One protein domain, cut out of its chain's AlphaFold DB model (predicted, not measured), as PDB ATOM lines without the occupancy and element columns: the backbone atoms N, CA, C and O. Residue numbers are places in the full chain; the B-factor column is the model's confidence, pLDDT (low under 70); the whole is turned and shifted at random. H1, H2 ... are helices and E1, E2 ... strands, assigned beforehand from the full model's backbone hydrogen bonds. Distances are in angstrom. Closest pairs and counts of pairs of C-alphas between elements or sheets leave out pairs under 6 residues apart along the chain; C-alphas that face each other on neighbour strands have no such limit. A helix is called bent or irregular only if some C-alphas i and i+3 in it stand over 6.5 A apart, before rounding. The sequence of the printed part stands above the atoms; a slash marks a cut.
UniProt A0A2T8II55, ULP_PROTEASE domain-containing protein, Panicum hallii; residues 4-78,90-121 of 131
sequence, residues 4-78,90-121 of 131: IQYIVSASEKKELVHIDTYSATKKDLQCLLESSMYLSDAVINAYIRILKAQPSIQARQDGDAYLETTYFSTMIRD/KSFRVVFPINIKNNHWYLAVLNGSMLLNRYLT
ATOM      1  N   ILE A   4     -20.416  -8.011 -30.973       88.44
ATOM      2  CA  ILE A   4     -21.020  -8.237 -32.294       88.44
ATOM      3  C   ILE A   4     -21.988  -9.430 -32.272       88.44
ATOM      4  O   ILE A   4     -23.100  -9.329 -32.778       88.44
ATOM      5  N   GLN A   5     -21.611 -10.542 -31.636       90.94
ATOM      6  CA  GLN A   5     -22.463 -11.736 -31.541       90.94
ATOM      7  C   GLN A   5     -23.746 -11.457 -30.747       90.94
ATOM      8  O   GLN A   5     -24.808 -11.993 -31.065       90.94
ATOM      9  N   TYR A   6     -23.666 -10.590 -29.735       90.50
ATOM     10  CA  TYR A   6     -24.839 -10.166 -28.976       90.50
ATOM     11  C   TYR A   6     -25.791  -9.318 -29.832       90.50
ATOM     12  O   TYR A   6     -26.984  -9.600 -29.875       90.50
ATOM     13  N   ILE A   7     -25.268  -8.341 -30.583       90.06
ATOM     14  CA  ILE A   7     -26.084  -7.502 -31.479       90.06
ATOM     15  C   ILE A   7     -26.763  -8.357 -32.558       90.06
ATOM     16  O   ILE A   7     -27.952  -8.189 -32.815       90.06
ATOM     17  N   VAL A   8     -26.030  -9.298 -33.161       92.50
ATOM     18  CA  VAL A   8     -26.550 -10.176 -34.224       92.50
ATOM     19  C   VAL A   8     -27.669 -11.094 -33.722       92.50
ATOM     20  O   VAL A   8     -28.610 -11.360 -34.463       92.50
ATOM     21  N   SER A   9     -27.591 -11.566 -32.475       93.50
ATOM     22  CA  SER A   9     -28.587 -12.485 -31.898       93.50
ATOM     23  C   SER A   9     -29.811 -11.790 -31.287       93.50
ATOM     24  O   SER A   9     -30.799 -12.457 -30.972       93.50
ATOM     25  N   ALA A  10     -29.779 -10.467 -31.120       94.38
ATOM     26  CA  ALA A  10     -30.897  -9.699 -30.589       94.38
ATOM     27  C   ALA A  10     -32.054  -9.562 -31.599       94.38
ATOM     28  O   ALA A  10     -31.858  -9.524 -32.814       94.38
ATOM     29  N   SER A  11     -33.286  -9.429 -31.094       96.06
ATOM     30  CA  SER A  11     -34.452  -9.163 -31.944       96.06
ATOM     31  C   SER A  11     -34.404  -7.749 -32.531       96.06
ATOM     32  O   SER A  11     -33.905  -6.826 -31.896       96.06
ATOM     33  N   GLU A  12     -34.964  -7.543 -33.727       94.38
ATOM     34  CA  GLU A  12     -34.868  -6.258 -34.446       94.38
ATOM     35  C   GLU A  12     -35.343  -5.043 -33.647       94.38
ATOM     36  O   GLU A  12     -34.722  -3.986 -33.709       94.38
ATOM     37  N   LYS A  13     -36.420  -5.201 -32.872       96.00
ATOM     38  CA  LYS A  13     -37.010  -4.135 -32.050       96.00
ATOM     39  C   LYS A  13     -36.346  -3.989 -30.681       96.00
ATOM     40  O   LYS A  13     -36.753  -3.131 -29.903       96.00
ATOM     41  N   LYS A  14     -35.376  -4.844 -30.342       96.56
ATOM     42  CA  LYS A  14     -34.682  -4.765 -29.059       96.56
ATOM     43  C   LYS A  14     -33.870  -3.479 -29.023       96.56
ATOM     44  O   LYS A  14     -33.013  -3.272 -29.875       96.56
ATOM     45  N   GLU A  15     -34.128  -2.647 -28.024       96.31
ATOM     46  CA  GLU A  15     -33.255  -1.529 -27.689       96.31
ATOM     47  C   GLU A  15     -31.907  -2.070 -27.199       96.31
ATOM     48  O   GLU A  15     -31.858  -2.896 -26.279       96.31
ATOM     49  N   LEU A  16     -30.833  -1.645 -27.865       94.62
ATOM     50  CA  LEU A  16     -29.459  -2.060 -27.575       94.62
ATOM     51  C   LEU A  16     -28.580  -0.891 -27.122       94.62
ATOM     52  O   LEU A  16     -27.548  -1.116 -26.497       94.62
ATOM     53  N   VAL A  17     -28.989   0.345 -27.420       93.12
ATOM     54  CA  VAL A  17     -28.338   1.570 -26.950       93.12
ATOM     55  C   VAL A  17     -29.405   2.493 -26.388       93.12
ATOM     56  O   VAL A  17     -30.421   2.723 -27.040       93.12
ATOM     57  N   HIS A  18     -29.140   3.038 -25.204       92.94
ATOM     58  CA  HIS A  18     -29.966   4.042 -24.549       92.94
ATOM     59  C   HIS A  18     -29.052   5.090 -23.915       92.94
ATOM     60  O   HIS A  18     -28.237   4.757 -23.054       92.94
ATOM     61  N   ILE A  19     -29.146   6.338 -24.370       86.31
ATOM     62  CA  ILE A  19     -28.355   7.464 -23.865       86.31
ATOM     63  C   ILE A  19     -29.280   8.677 -23.742       86.31
ATOM     64  O   ILE A  19     -29.661   9.289 -24.741       86.31
ATOM     65  N   ASP A  20     -29.619   9.037 -22.504       84.38
ATOM     66  CA  ASP A  20     -30.593  10.080 -22.165       84.38
ATOM     67  C   ASP A  20     -31.957   9.860 -22.838       84.38
ATOM     68  O   ASP A  20     -32.662   8.914 -22.516       84.38
ATOM     69  N   THR A  21     -32.354  10.733 -23.765       82.25
ATOM     70  CA  THR A  21     -33.613  10.628 -24.513       82.25
ATOM     71  C   THR A  21     -33.461   9.884 -25.839       82.25
ATOM     72  O   THR A  21     -34.438   9.752 -26.575       82.25
ATOM     73  N   TYR A  22     -32.252   9.422 -26.172       84.12
ATOM     74  CA  TYR A  22     -31.954   8.740 -27.425       84.12
ATOM     75  C   TYR A  22     -31.868   7.239 -27.214       84.12
ATOM     76  O   TYR A  22     -31.173   6.759 -26.317       84.12
ATOM     77  N   SER A  23     -32.496   6.499 -28.116       90.75
ATOM     78  CA  SER A  23     -32.368   5.056 -28.181       90.75
ATOM     79  C   SER A  23     -32.064   4.585 -29.595       90.75
ATOM     80  O   SER A  23     -32.416   5.236 -30.580       90.75
ATOM     81  N   ALA A  24     -31.373   3.452 -29.686       93.81
ATOM     82  CA  ALA A  24     -31.165   2.739 -30.936       93.81
ATOM     83  C   ALA A  24     -31.483   1.255 -30.743       93.81
ATOM     84  O   ALA A  24     -31.029   0.596 -29.795       93.81
ATOM     85  N   THR A  25     -32.280   0.729 -31.662       96.25
ATOM     86  CA  THR A  25     -32.659  -0.680 -31.709       96.25
ATOM     87  C   THR A  25     -31.636  -1.506 -32.485       96.25
ATOM     88  O   THR A  25     -30.805  -0.963 -33.214       96.25
ATOM     89  N   LYS A  26     -31.716  -2.840 -32.408       94.69
ATOM     90  CA  LYS A  26     -30.927  -3.728 -33.281       94.69
ATOM     91  C   LYS A  26     -31.089  -3.372 -34.757       94.69
ATOM     92  O   LYS A  26     -30.111  -3.436 -35.497       94.69
ATOM     93  N   LYS A  27     -32.300  -3.005 -35.191       94.69
ATOM     94  CA  LYS A  27     -32.555  -2.577 -36.572       94.69
ATOM     95  C   LYS A  27     -31.757  -1.321 -36.927       94.69
ATOM     96  O   LYS A  27     -31.151  -1.272 -37.990       94.69
ATOM     97  N   ASP A  28     -31.709  -0.346 -36.025       93.88
ATOM     98  CA  ASP A  28     -30.962   0.897 -36.245       93.88
ATOM     99  C   ASP A  28     -29.449   0.668 -36.288       93.88
ATOM    100  O   ASP A  28     -28.756   1.330 -37.057       93.88
ATOM    101  N   LEU A  29     -28.945  -0.282 -35.488       93.62
ATOM    102  CA  LEU A  29     -27.529  -0.658 -35.443       93.62
ATOM    103  C   LEU A  29     -27.093  -1.554 -36.610       93.62
ATOM    104  O   LEU A  29     -25.897  -1.791 -36.773       93.62
ATOM    105  N   GLN A  30     -28.020  -2.064 -37.423       92.25
ATOM    106  CA  GLN A  30     -27.693  -2.977 -38.522       92.25
ATOM    107  C   GLN A  30     -26.749  -2.333 -39.547       92.25
ATOM    108  O   GLN A  30     -25.866  -3.006 -40.074       92.25
ATOM    109  N   CYS A  31     -26.825  -1.008 -39.715       90.81
ATOM    110  CA  CYS A  31     -25.901  -0.253 -40.560       90.81
ATOM    111  C   CYS A  31     -24.436  -0.276 -40.094       90.81
ATOM    112  O   CYS A  31     -23.549   0.094 -40.851       90.81
ATOM    113  N   LEU A  32     -24.163  -0.678 -38.847       90.62
ATOM    114  CA  LEU A  32     -22.801  -0.867 -38.337       90.62
ATOM    115  C   LEU A  32     -22.247  -2.264 -38.646       90.62
ATOM    116  O   LEU A  32     -21.047  -2.488 -38.510       90.62
ATOM    117  N   LEU A  33     -23.117  -3.208 -39.015       90.62
ATOM    118  CA  LEU A  33     -22.759  -4.589 -39.340       90.62
ATOM    119  C   LEU A  33     -22.644  -4.814 -40.852       90.62
ATOM    120  O   LEU A  33     -21.883  -5.676 -41.286       90.62
ATOM    121  N   GLU A  34     -23.388  -4.043 -41.646       88.50
ATOM    122  CA  GLU A  34     -23.470  -4.178 -43.099       88.50
ATOM    123  C   GLU A  34     -22.879  -2.951 -43.797       88.50
ATOM    124  O   GLU A  34     -23.438  -1.857 -43.751       88.50
ATOM    125  N   SER A  35     -21.760  -3.137 -44.503       83.25
ATOM    126  CA  SER A  35     -21.042  -2.052 -45.189       83.25
ATOM    127  C   SER A  35     -21.807  -1.421 -46.358       83.25
ATOM    128  O   SER A  35     -21.423  -0.354 -46.832       83.25
ATOM    129  N   SER A  36     -22.874  -2.064 -46.837       85.44
ATOM    130  CA  SER A  36     -23.756  -1.560 -47.895       85.44
ATOM    131  C   SER A  36     -24.827  -0.591 -47.388       85.44
ATOM    132  O   SER A  36     -25.497   0.046 -48.199       85.44
ATOM    133  N   MET A  37     -25.020  -0.484 -46.070       85.81
ATOM    134  CA  MET A  37     -26.054   0.352 -45.468       85.81
ATOM    135  C   MET A  37     -25.507   1.724 -45.070       85.81
ATOM    136  O   MET A  37     -24.408   1.852 -44.535       85.81
ATOM    137  N   TYR A  38     -26.318   2.764 -45.255       85.31
ATOM    138  CA  TYR A  38     -26.025   4.080 -44.691       85.31
ATOM    139  C   TYR A  38     -26.259   4.095 -43.181       85.31
ATOM    140  O   TYR A  38     -27.165   3.429 -42.676       85.31
ATOM    141  N   LEU A  39     -25.460   4.894 -42.468       87.19
ATOM    142  CA  LEU A  39     -25.640   5.105 -41.034       87.19
ATOM    143  C   LEU A  39     -27.032   5.676 -40.750       87.19
ATOM    144  O   LEU A  39     -27.470   6.613 -41.418       87.19
ATOM    145  N   SER A  40     -27.717   5.112 -39.757       87.88
ATOM    146  CA  SER A  40     -29.021   5.602 -39.319       87.88
ATOM    147  C   SER A  40     -28.885   6.863 -38.462       87.88
ATOM    148  O   SER A  40     -27.882   7.070 -37.770       87.88
ATOM    149  N   ASP A  41     -29.932   7.689 -38.454       85.06
ATOM    150  CA  ASP A  41     -29.988   8.889 -37.615       85.06
ATOM    151  C   ASP A  41     -29.810   8.546 -36.125       85.06
ATOM    152  O   ASP A  41     -29.121   9.261 -35.402       85.06
ATOM    153  N   ALA A  42     -30.388   7.430 -35.665       88.25
ATOM    154  CA  ALA A  42     -30.271   6.968 -34.282       88.25
ATOM    155  C   ALA A  42     -28.815   6.652 -33.900       88.25
ATOM    156  O   ALA A  42     -28.352   7.062 -32.833       88.25
ATOM    157  N   VAL A  43     -28.067   5.992 -34.792       88.69
ATOM    158  CA  VAL A  43     -26.642   5.688 -34.591       88.69
ATOM    159  C   VAL A  43     -25.807   6.964 -34.527       88.69
ATOM    160  O   VAL A  43     -24.983   7.116 -33.624       88.69
ATOM    161  N   ILE A  44     -26.032   7.908 -35.442       87.31
ATOM    162  CA  ILE A  44     -25.271   9.163 -35.472       87.31
ATOM    163  C   ILE A  44     -25.600  10.053 -34.275       87.31
ATOM    164  O   ILE A  44     -24.689  10.618 -33.671       87.31
ATOM    165  N   ASN A  45     -26.865  10.125 -33.864       84.19
ATOM    166  CA  ASN A  45     -27.262  10.866 -32.669       84.19
ATOM    167  C   ASN A  45     -26.637  10.284 -31.399       84.19
ATOM    168  O   ASN A  45     -26.090  11.038 -30.588       84.19
ATOM    169  N   ALA A  46     -26.647   8.955 -31.250       86.56
ATOM    170  CA  ALA A  46     -25.975   8.285 -30.141       86.56
ATOM    171  C   ALA A  46     -24.466   8.584 -30.141       86.56
ATOM    172  O   ALA A  46     -23.906   8.941 -29.104       86.56
ATOM    173  N   TYR A  47     -23.814   8.527 -31.307       86.00
ATOM    174  CA  TYR A  47     -22.389   8.831 -31.436       86.00
ATOM    175  C   TYR A  47     -22.056  10.280 -31.061       86.00
ATOM    176  O   TYR A  47     -21.151  10.527 -30.263       86.00
ATOM    177  N   ILE A  48     -22.823  11.249 -31.562       81.69
ATOM    178  CA  ILE A  48     -22.648  12.668 -31.226       81.69
ATOM    179  C   ILE A  48     -22.847  12.905 -29.732       81.69
ATOM    180  O   ILE A  48     -22.123  13.705 -29.136       81.69
ATOM    181  N   ARG A  49     -23.786  12.200 -29.095       81.69
ATOM    182  CA  ARG A  49     -23.988  12.310 -27.650       81.69
ATOM    183  C   ARG A  49     -22.792  11.781 -26.863       81.69
ATOM    184  O   ARG A  49     -22.366  12.440 -25.917       81.69
ATOM    185  N   ILE A  50     -22.215  10.655 -27.285       82.88
ATOM    186  CA  ILE A  50     -20.973  10.133 -26.702       82.88
ATOM    187  C   ILE A  50     -19.847  11.160 -26.855       82.88
ATOM    188  O   ILE A  50     -19.167  11.456 -25.876       82.88
ATOM    189  N   LEU A  51     -19.684  11.756 -28.040       80.81
ATOM    190  CA  LEU A  51     -18.684  12.805 -28.265       80.81
ATOM    191  C   LEU A  51     -18.912  14.023 -27.363       80.81
ATOM    192  O   LEU A  51     -17.961  14.527 -26.775       80.81
ATOM    193  N   LYS A  52     -20.163  14.470 -27.200       75.50
ATOM    194  CA  LYS A  52     -20.512  15.570 -26.286       75.50
ATOM    195  C   LYS A  52     -20.111  15.289 -24.845       75.50
ATOM    196  O   LYS A  52     -19.779  16.231 -24.139       75.50
ATOM    197  N   ALA A  53     -20.179  14.040 -24.393       77.00
ATOM    198  CA  ALA A  53     -19.820  13.670 -23.027       77.00
ATOM    199  C   ALA A  53     -18.296  13.634 -22.791       77.00
ATOM    200  O   ALA A  53     -17.866  13.529 -21.645       77.00
ATOM    201  N   GLN A  54     -17.474  13.726 -23.843       77.75
ATOM    202  CA  GLN A  54     -16.018  13.718 -23.714       77.75
ATOM    203  C   GLN A  54     -15.495  15.104 -23.300       77.75
ATOM    204  O   GLN A  54     -15.674  16.073 -24.045       77.75
ATOM    205  N   PRO A  55     -14.769  15.221 -22.170       71.81
ATOM    206  CA  PRO A  55     -14.236  16.507 -21.707       71.81
ATOM    207  C   PRO A  55     -13.306  17.190 -22.720       71.81
ATOM    208  O   PRO A  55     -13.315  18.411 -22.846       71.81
ATOM    209  N   SER A  56     -12.548  16.406 -23.492       70.81
ATOM    210  CA  SER A  56     -11.648  16.887 -24.552       70.81
ATOM    211  C   SER A  56     -12.371  17.556 -25.725       70.81
ATOM    212  O   SER A  56     -11.772  18.344 -26.455       70.81
ATOM    213  N   ILE A  57     -13.652  17.238 -25.929       67.06
ATOM    214  CA  ILE A  57     -14.491  17.870 -26.948       67.06
ATOM    215  C   ILE A  57     -15.094  19.170 -26.417       67.06
ATOM    216  O   ILE A  57     -15.208  20.125 -27.179       67.06
ATOM    217  N   GLN A  58     -15.441  19.221 -25.128       60.88
ATOM    218  CA  GLN A  58     -16.040  20.403 -24.505       60.88
ATOM    219  C   GLN A  58     -15.025  21.524 -24.249       60.88
ATOM    220  O   GLN A  58     -15.346  22.685 -24.463       60.88
ATOM    221  N   ALA A  59     -13.807  21.185 -23.821       60.03
ATOM    222  CA  ALA A  59     -12.776  22.151 -23.447       60.03
ATOM    223  C   ALA A  59     -11.630  22.154 -24.467       60.03
ATOM    224  O   ALA A  59     -10.545  21.622 -24.213       60.03
ATOM    225  N   ARG A  60     -11.870  22.737 -25.646       61.41
ATOM    226  CA  ARG A  60     -10.813  22.919 -26.650       61.41
ATOM    227  C   ARG A  60     -10.075  24.237 -26.434       61.41
ATOM    228  O   ARG A  60     -10.659  25.241 -26.041       61.41
ATOM    229  N   GLN A  61      -8.778  24.236 -26.740       54.00
ATOM    230  CA  GLN A  61      -7.934  25.435 -26.655       54.00
ATOM    231  C   GLN A  61      -8.375  26.551 -27.620       54.00
ATOM    232  O   GLN A  61      -8.087  27.715 -27.362       54.00
ATOM    233  N   ASP A  62      -9.077  26.216 -28.710       56.25
ATOM    234  CA  ASP A  62      -9.565  27.158 -29.728       56.25
ATOM    235  C   ASP A  62     -11.033  27.597 -29.537       56.25
ATOM    236  O   ASP A  62     -11.613  28.227 -30.430       56.25
ATOM    237  N   GLY A  63     -11.610  27.301 -28.365       59.84
ATOM    238  CA  GLY A  63     -12.946  27.726 -27.951       59.84
ATOM    239  C   GLY A  63     -13.954  26.584 -27.789       59.84
ATOM    240  O   GLY A  63     -13.648  25.417 -28.025       59.84
ATOM    241  N   ASP A  64     -15.168  26.915 -27.352       58.03
ATOM    242  CA  ASP A  64     -16.177  25.918 -26.987       58.03
ATOM    243  C   ASP A  64     -16.792  25.278 -28.259       58.03
ATOM    244  O   ASP A  64     -17.175  25.966 -29.212       58.03
ATOM    245  N   ALA A  65     -16.882  23.942 -28.305       58.94
ATOM    246  CA  ALA A  65     -17.484  23.216 -29.427       58.94
ATOM    247  C   ALA A  65     -18.930  22.814 -29.110       58.94
ATOM    248  O   ALA A  65     -19.196  22.038 -28.190       58.94
ATOM    249  N   TYR A  66     -19.869  23.297 -29.919       65.12
ATOM    250  CA  TYR A  66     -21.279  22.950 -29.828       65.12
ATOM    251  C   TYR A  66     -21.625  21.912 -30.899       65.12
ATOM    252  O   TYR A  66     -21.767  22.214 -32.080       65.12
ATOM    253  N   LEU A  67     -21.731  20.646 -30.510       61.56
ATOM    254  CA  LEU A  67     -22.213  19.608 -31.423       61.56
ATOM    255  C   LEU A  67     -23.747  19.665 -31.481       61.56
ATOM    256  O   LEU A  67     -24.384  19.847 -30.449       61.56
ATOM    257  N   GLU A  68     -24.363  19.477 -32.636       66.19
ATOM    258  CA  GLU A  68     -25.824  19.401 -32.776       66.19
ATOM    259  C   GLU A  68     -26.259  18.010 -33.227       66.19
ATOM    260  O   GLU A  68     -25.489  17.283 -33.851       66.19
ATOM    261  N   THR A  69     -27.477  17.604 -32.866       59.31
ATOM    262  CA  THR A  69     -28.050  16.321 -33.311       59.31
ATOM    263  C   THR A  69     -28.779  16.488 -34.645       59.31
ATOM    264  O   THR A  69     -29.105  17.602 -35.060       59.31
ATOM    265  N   THR A  70     -29.047  15.382 -35.344       55.41
ATOM    266  CA  THR A  70     -29.641  15.388 -36.699       55.41
ATOM    267  C   THR A  70     -31.012  16.077 -36.746       55.41
ATOM    268  O   THR A  70     -31.401  16.618 -37.782       55.41
ATOM    269  N   TYR A  71     -31.691  16.138 -35.596       52.03
ATOM    270  CA  TYR A  71     -33.000  16.753 -35.380       52.03
ATOM    271  C   TYR A  71     -33.027  18.275 -35.614       52.03
ATOM    272  O   TYR A  71     -34.042  18.816 -36.045       52.03
ATOM    273  N   PHE A  72     -31.922  18.986 -35.366       51.66
ATOM    274  CA  PHE A  72     -31.898  20.453 -35.466       51.66
ATOM    275  C   PHE A  72     -31.590  20.982 -36.868       51.66
ATOM    276  O   PHE A  72     -31.875  22.145 -37.148       51.66
ATOM    277  N   SER A  73     -31.090  20.144 -37.782       50.12
ATOM    278  CA  SER A  73     -30.813  20.568 -39.164       50.12
ATOM    279  C   SER A  73     -32.066  21.109 -39.876       50.12
ATOM    280  O   SER A  73     -31.970  22.029 -40.688       50.12
ATOM    281  N   THR A  74     -33.256  20.619 -39.509       44.72
ATOM    282  CA  THR A  74     -34.545  21.127 -40.003       44.72
ATOM    283  C   THR A  74     -35.043  22.377 -39.272       44.72
ATOM    284  O   THR A  74     -35.843  23.108 -39.847       44.72
ATOM    285  N   MET A  75     -34.584  22.654 -38.043       42.28
ATOM    286  CA  MET A  75     -34.957  23.854 -37.269       42.28
ATOM    287  C   MET A  75     -34.194  25.114 -37.692       42.28
ATOM    288  O   MET A  75     -34.705  26.210 -37.500       42.28
ATOM    289  N   ILE A  76     -33.028  24.985 -38.336       49.69
ATOM    290  CA  ILE A  76     -32.271  26.127 -38.897       49.69
ATOM    291  C   ILE A  76     -33.039  26.823 -40.043       49.69
ATOM    292  O   ILE A  76     -32.669  27.907 -40.482       49.69
ATOM    293  N   ARG A  77     -34.137  26.225 -40.527       46.28
ATOM    294  CA  ARG A  77     -35.062  26.883 -41.460       46.28
ATOM    295  C   ARG A  77     -35.938  27.956 -40.818       46.28
ATOM    296  O   ARG A  77     -36.532  28.721 -41.570       46.28
ATOM    297  N   ASP A  78     -36.043  27.990 -39.493       40.06
ATOM    298  CA  ASP A  78     -36.880  28.952 -38.784       40.06
ATOM    299  C   ASP A  78     -36.010  29.954 -38.016       40.06
ATOM    300  O   ASP A  78     -34.961  29.596 -37.471       40.06
ATOM    301  N   LYS A  90     -16.443  34.305 -27.192       50.44
ATOM    302  CA  LYS A  90     -15.739  33.042 -27.370       50.44
ATOM    303  C   LYS A  90     -15.926  32.563 -28.793       50.44
ATOM    304  O   LYS A  90     -17.039  32.469 -29.304       50.44
ATOM    305  N   SER A  91     -14.803  32.248 -29.435       54.75
ATOM    306  CA  SER A  91     -14.784  31.413 -30.631       54.75
ATOM    307  C   SER A  91     -15.620  30.168 -30.341       54.75
ATOM    308  O   SER A  91     -15.274  29.397 -29.451       54.75
ATOM    309  N   PHE A  92     -16.745  29.999 -31.028       56.03
ATOM    310  CA  PHE A  92     -17.550  28.789 -30.916       56.03
ATOM    311  C   PHE A  92     -17.573  28.075 -32.259       56.03
ATOM    312  O   PHE A  92     -17.680  28.713 -33.311       56.03
ATOM    313  N   ARG A  93     -17.465  26.746 -32.239       62.56
ATOM    314  CA  ARG A  93     -17.660  25.922 -33.438       62.56
ATOM    315  C   ARG A  93     -18.936  25.114 -33.307       62.56
ATOM    316  O   ARG A  93     -19.044  24.332 -32.370       62.56
ATOM    317  N   VAL A  94     -19.869  25.268 -34.245       64.25
ATOM    318  CA  VAL A  94     -21.087  24.448 -34.299       64.25
ATOM    319  C   VAL A  94     -20.940  23.368 -35.357       64.25
ATOM    320  O   VAL A  94     -20.546  23.674 -36.480       64.25
ATOM    321  N   VAL A  95     -21.247  22.119 -35.013       65.06
ATOM    322  CA  VAL A  95     -21.137  20.973 -35.927       65.06
ATOM    323  C   VAL A  95     -22.506  20.340 -36.137       65.06
ATOM    324  O   VAL A  95     -23.099  19.844 -35.182       65.06
ATOM    325  N   PHE A  96     -22.973  20.306 -37.385       65.50
ATOM    326  CA  PHE A  96     -24.247  19.703 -37.769       65.50
ATOM    327  C   PHE A  96     -24.028  18.465 -38.640       65.50
ATOM    328  O   PHE A  96     -23.469  18.588 -39.736       65.50
ATOM    329  N   PRO A  97     -24.507  17.284 -38.220       63.69
ATOM    330  CA  PRO A  97     -24.690  16.168 -39.135       63.69
ATOM    331  C   PRO A  97     -25.889  16.468 -40.051       63.69
ATOM    332  O   PRO A  97     -27.013  16.657 -39.587       63.69
ATOM    333  N   ILE A  98     -25.667  16.523 -41.361       62.19
ATOM    334  CA  ILE A  98     -26.725  16.757 -42.349       62.19
ATOM    335  C   ILE A  98     -26.918  15.478 -43.153       62.19
ATOM    336  O   ILE A  98     -26.042  15.073 -43.915       62.19
ATOM    337  N   ASN A  99     -28.090  14.865 -43.007       64.69
ATOM    338  CA  ASN A  99     -28.506  13.744 -43.836       64.69
ATOM    339  C   ASN A  99     -29.308  14.266 -45.032       64.69
ATOM    340  O   ASN A  99     -30.439  14.726 -44.872       64.69
ATOM    341  N   ILE A 100     -28.745  14.211 -46.241       59.34
ATOM    342  CA  ILE A 100     -29.508  14.550 -47.447       59.34
ATOM    343  C   ILE A 100     -30.115  13.263 -48.006       59.34
ATOM    344  O   ILE A 100     -29.410  12.382 -48.498       59.34
ATOM    345  N   LYS A 101     -31.452  13.191 -47.983       60.91
ATOM    346  CA  LYS A 101     -32.260  12.124 -48.603       60.91
ATOM    347  C   LYS A 101     -31.942  10.701 -48.105       60.91
ATOM    348  O   LYS A 101     -32.138   9.765 -48.869       60.91
ATOM    349  N   ASN A 102     -31.459  10.523 -46.874       60.59
ATOM    350  CA  ASN A 102     -31.089   9.212 -46.306       60.59
ATOM    351  C   ASN A 102     -30.024   8.440 -47.108       60.59
ATOM    352  O   ASN A 102     -29.862   7.238 -46.912       60.59
ATOM    353  N   ASN A 103     -29.294   9.131 -47.988       63.75
ATOM    354  CA  ASN A 103     -28.346   8.521 -48.922       63.75
ATOM    355  C   ASN A 103     -26.920   9.056 -48.749       63.75
ATOM    356  O   ASN A 103     -25.980   8.488 -49.299       63.75
ATOM    357  N   HIS A 104     -26.730  10.177 -48.047       69.81
ATOM    358  CA  HIS A 104     -25.393  10.699 -47.793       69.81
ATOM    359  C   HIS A 104     -25.354  11.603 -46.563       69.81
ATOM    360  O   HIS A 104     -26.235  12.446 -46.368       69.81
ATOM    361  N   TRP A 105     -24.293  11.440 -45.777       71.88
ATOM    362  CA  TRP A 105     -24.022  12.227 -44.583       71.88
ATOM    363  C   TRP A 105     -22.992  13.305 -44.883       71.88
ATOM    364  O   TRP A 105     -21.884  13.010 -45.320       71.88
ATOM    365  N   TYR A 106     -23.354  14.551 -44.606       71.94
ATOM    366  CA  TYR A 106     -22.463  15.702 -44.644       71.94
ATOM    367  C   TYR A 106     -22.223  16.208 -43.224       71.94
ATOM    368  O   TYR A 106     -23.062  16.040 -42.337       71.94
ATOM    369  N   LEU A 107     -21.088  16.871 -43.021       77.19
ATOM    370  CA  LEU A 107     -20.767  17.552 -41.776       77.19
ATOM    371  C   LEU A 107     -20.625  19.046 -42.056       77.19
ATOM    372  O   LEU A 107     -19.666  19.465 -42.698       77.19
ATOM    373  N   ALA A 108     -21.569  19.857 -41.582       68.38
ATOM    374  CA  ALA A 108     -21.429  21.307 -41.641       68.38
ATOM    375  C   ALA A 108     -20.760  21.810 -40.361       68.38
ATOM    376  O   ALA A 108     -21.198  21.481 -39.260       68.38
ATOM    377  N   VAL A 109     -19.710  22.620 -40.508       70.25
ATOM    378  CA  VAL A 109     -18.987  23.231 -39.388       70.25
ATOM    379  C   VAL A 109     -19.061  24.747 -39.517       70.25
ATOM    380  O   VAL A 109     -18.534  25.321 -40.467       70.25
ATOM    381  N   LEU A 110     -19.699  25.408 -38.554       66.88
ATOM    382  CA  LEU A 110     -19.743  26.865 -38.454       66.88
ATOM    383  C   LEU A 110     -18.720  27.330 -37.429       66.88
ATOM    384  O   LEU A 110     -18.697  26.808 -36.322       66.88
ATOM    385  N   ASN A 111     -17.899  28.320 -37.773       65.81
ATOM    386  CA  ASN A 111     -16.937  28.921 -36.851       65.81
ATOM    387  C   ASN A 111     -17.323  30.380 -36.550       65.81
ATOM    388  O   ASN A 111     -17.200  31.254 -37.411       65.81
ATOM    389  N   GLY A 112     -17.767  30.642 -35.320       56.66
ATOM    390  CA  GLY A 112     -18.202  31.953 -34.842       56.66
ATOM    391  C   GLY A 112     -17.082  32.992 -34.737       56.66
ATOM    392  O   GLY A 112     -17.350  34.182 -34.895       56.66
ATOM    393  N   SER A 113     -15.818  32.575 -34.581       57.31
ATOM    394  CA  SER A 113     -14.678  33.516 -34.567       57.31
ATOM    395  C   SER A 113     -14.462  34.212 -35.915       57.31
ATOM    396  O   SER A 113     -14.047  35.369 -35.961       57.31
ATOM    397  N   MET A 114     -14.808  33.546 -37.023       51.75
ATOM    398  CA  MET A 114     -14.779  34.150 -38.359       51.75
ATOM    399  C   MET A 114     -15.934  35.127 -38.592       51.75
ATOM    400  O   MET A 114     -15.797  36.028 -39.417       51.75
ATOM    401  N   LEU A 115     -17.062  34.966 -37.895       47.91
ATOM    402  CA  LEU A 115     -18.215  35.852 -38.054       47.91
ATOM    403  C   LEU A 115     -17.957  37.207 -37.389       47.91
ATOM    404  O   LEU A 115     -18.185  38.226 -38.034       47.91
ATOM    405  N   LEU A 116     -17.384  37.245 -36.178       45.59
ATOM    406  CA  LEU A 116     -17.038  38.514 -35.515       45.59
ATOM    407  C   LEU A 116     -16.039  39.355 -36.329       45.59
ATOM    408  O   LEU A 116     -16.200  40.568 -36.445       45.59
ATOM    409  N   ASN A 117     -15.048  38.713 -36.958       41.53
ATOM    410  CA  ASN A 117     -14.033  39.418 -37.749       41.53
ATOM    411  C   ASN A 117     -14.574  39.959 -39.091       41.53
ATOM    412  O   ASN A 117     -14.128  41.003 -39.568       41.53
ATOM    413  N   ARG A 118     -15.585  39.297 -39.681       41.31
ATOM    414  CA  ARG A 118     -16.249  39.762 -40.915       41.31
ATOM    415  C   ARG A 118     -17.231  40.914 -40.696       41.31
ATOM    416  O   ARG A 118     -17.477  41.664 -41.633       41.31
ATOM    417  N   TYR A 119     -17.768  41.097 -39.488       36.16
ATOM    418  CA  TYR A 119     -18.588  42.280 -39.184       36.16
ATOM    419  C   TYR A 119     -17.749  43.542 -38.928       36.16
ATOM    420  O   TYR A 119     -18.270  44.646 -39.063       36.16
ATOM    421  N   LEU A 120     -16.452  43.399 -38.628       37.53
ATOM    422  CA  LEU A 120     -15.521  44.525 -38.470       37.53
ATOM    423  C   LEU A 120     -14.746  44.868 -39.753       37.53
ATOM    424  O   LEU A 120     -14.213  45.970 -39.864       37.53
ATOM    425  N   THR A 121     -14.716  43.980 -40.751       35.78
ATOM    426  CA  THR A 121     -14.054  44.236 -42.040       35.78
ATOM    427  C   THR A 121     -14.935  43.778 -43.207       35.78
ATOM    428  O   THR A 121     -14.985  42.605 -43.542       35.78
TER     429      THR A 121
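What this domain is: This is residues 4 to 78 and 90 to 121 of the 131 residues of the protein "ULP_PROTEASE domain-containing protein" of Panicum hallii (UniProt A0A2T8II55). Picture an elongated, loose domain in which the helix H3 lies in the middle between two small sheets: the hairpin E1 and E2, with H1 and H2 near it, towards one end, and the three-stranded sheet E3, E4, E5 towards the other. H3 runs along E4 of the long hairpin of E4 and E5, and H5 follows E5 to make the far end of the long axis. The printed part has 107 residues, with five named helices and five named strands in the order H1 E1 E2 H2 H3 H4 E3 E4 E5 H5, a mixed class of helices and strands. The larger sheet runs E3, E4, E5 and is mixed, while E1 and E2 are antiparallel. The radius of gyration of the C-alphas is 16.8 A, and they span 59 by 31 by 25 A.

Where its parts are: Find C-alpha 4 at (-21.020, -8.237, -32.294), where H1 begins and runs to residue 9. Next come E1, residues 15 to 19, 10.9 A long, and E2, residues 22 to 25, 10.4 A. H2, residues 26 to 32, is 10.0 A long and only just irregular: C-alphas 28 and 31 are 6.7 A apart. Look for C-alpha 41 at (-29.988, 8.889, -37.615); from there H3 runs 16.2 A to residue 52. H4 is residues 55 to 58, and E3 is residues 64 to 67, 9.8 A. Beyond the cut, E4 takes residues 92 to 100 over 24.9 A, and E5 residues 104 to 111 over 22.9 A. H5, residues 112 to 120, is 13.4 A long and ends at C-alpha 120, (-15.521, 44.525, -38.470).

How they stand to each other: Start at the inner strand E4. Its edge neighbour E3 is parallel, at 14 degrees, with N 66 and O 93 2.8 A apart, within hydrogen-bond range. On its other side E5 is antiparallel, at 161 degrees, and N 98 and O 106 are 2.8 A apart; E4 and E5 form a hairpin. H3 is on this sheet at a height over the sheet of 10.1 A, in two layers, a helix on one face of a sheet. It lies over E4, along the strands at 11 degrees on the local plane, and is only just not over E3, on which 2 of its 12 C-alphas fall. H4 only grazes the sheet with residues 56 to 58, and H5 only grazes it with residues 112 to 114. Now turn to the hairpin of E1 and E2, antiparallel at 165 degrees, where N 19 and O 22 are 2.8 A apart. The closest C-alphas of E2 and H3 are those of Ala 24 and Ala 42, 5.5 A apart. H2 and H3 only just touch, with 3 pairs of C-alphas within 8 A, by residues 42 to 43 of H3 alone; the closest are those of Asp 28 and Ala 42, 6.4 A. H1 and H2 are close but not clearly touching, and their closest C-alphas, those of Ile 7 and Lys 26, are 6.4 A apart. H1 and H3 are apart. Every O i to N i+4 pair is within hydrogen-bond range in H1 and H3; H5 has 3 of 5, H2 has 1 of 3 with 3 of 4 O i to N i+3 pairs, and H4 is too short for such a pair.

The domain as a whole: The two C-alphas farthest apart, those of Ser 9 and Thr 121, are 59.4 A apart. Residues 79 to 89 are not printed, and C-alphas 78 and 90 are 24.4 A apart across the cut, which lies in the link from E3 to E4. Of the links that are printed whole, H2 to H3 is short and the others are tight. The mean pLDDT of the printed part is 72.5; look for values under 70 in residues 57 to 78, 90 to 104, 108 and 110 to 121.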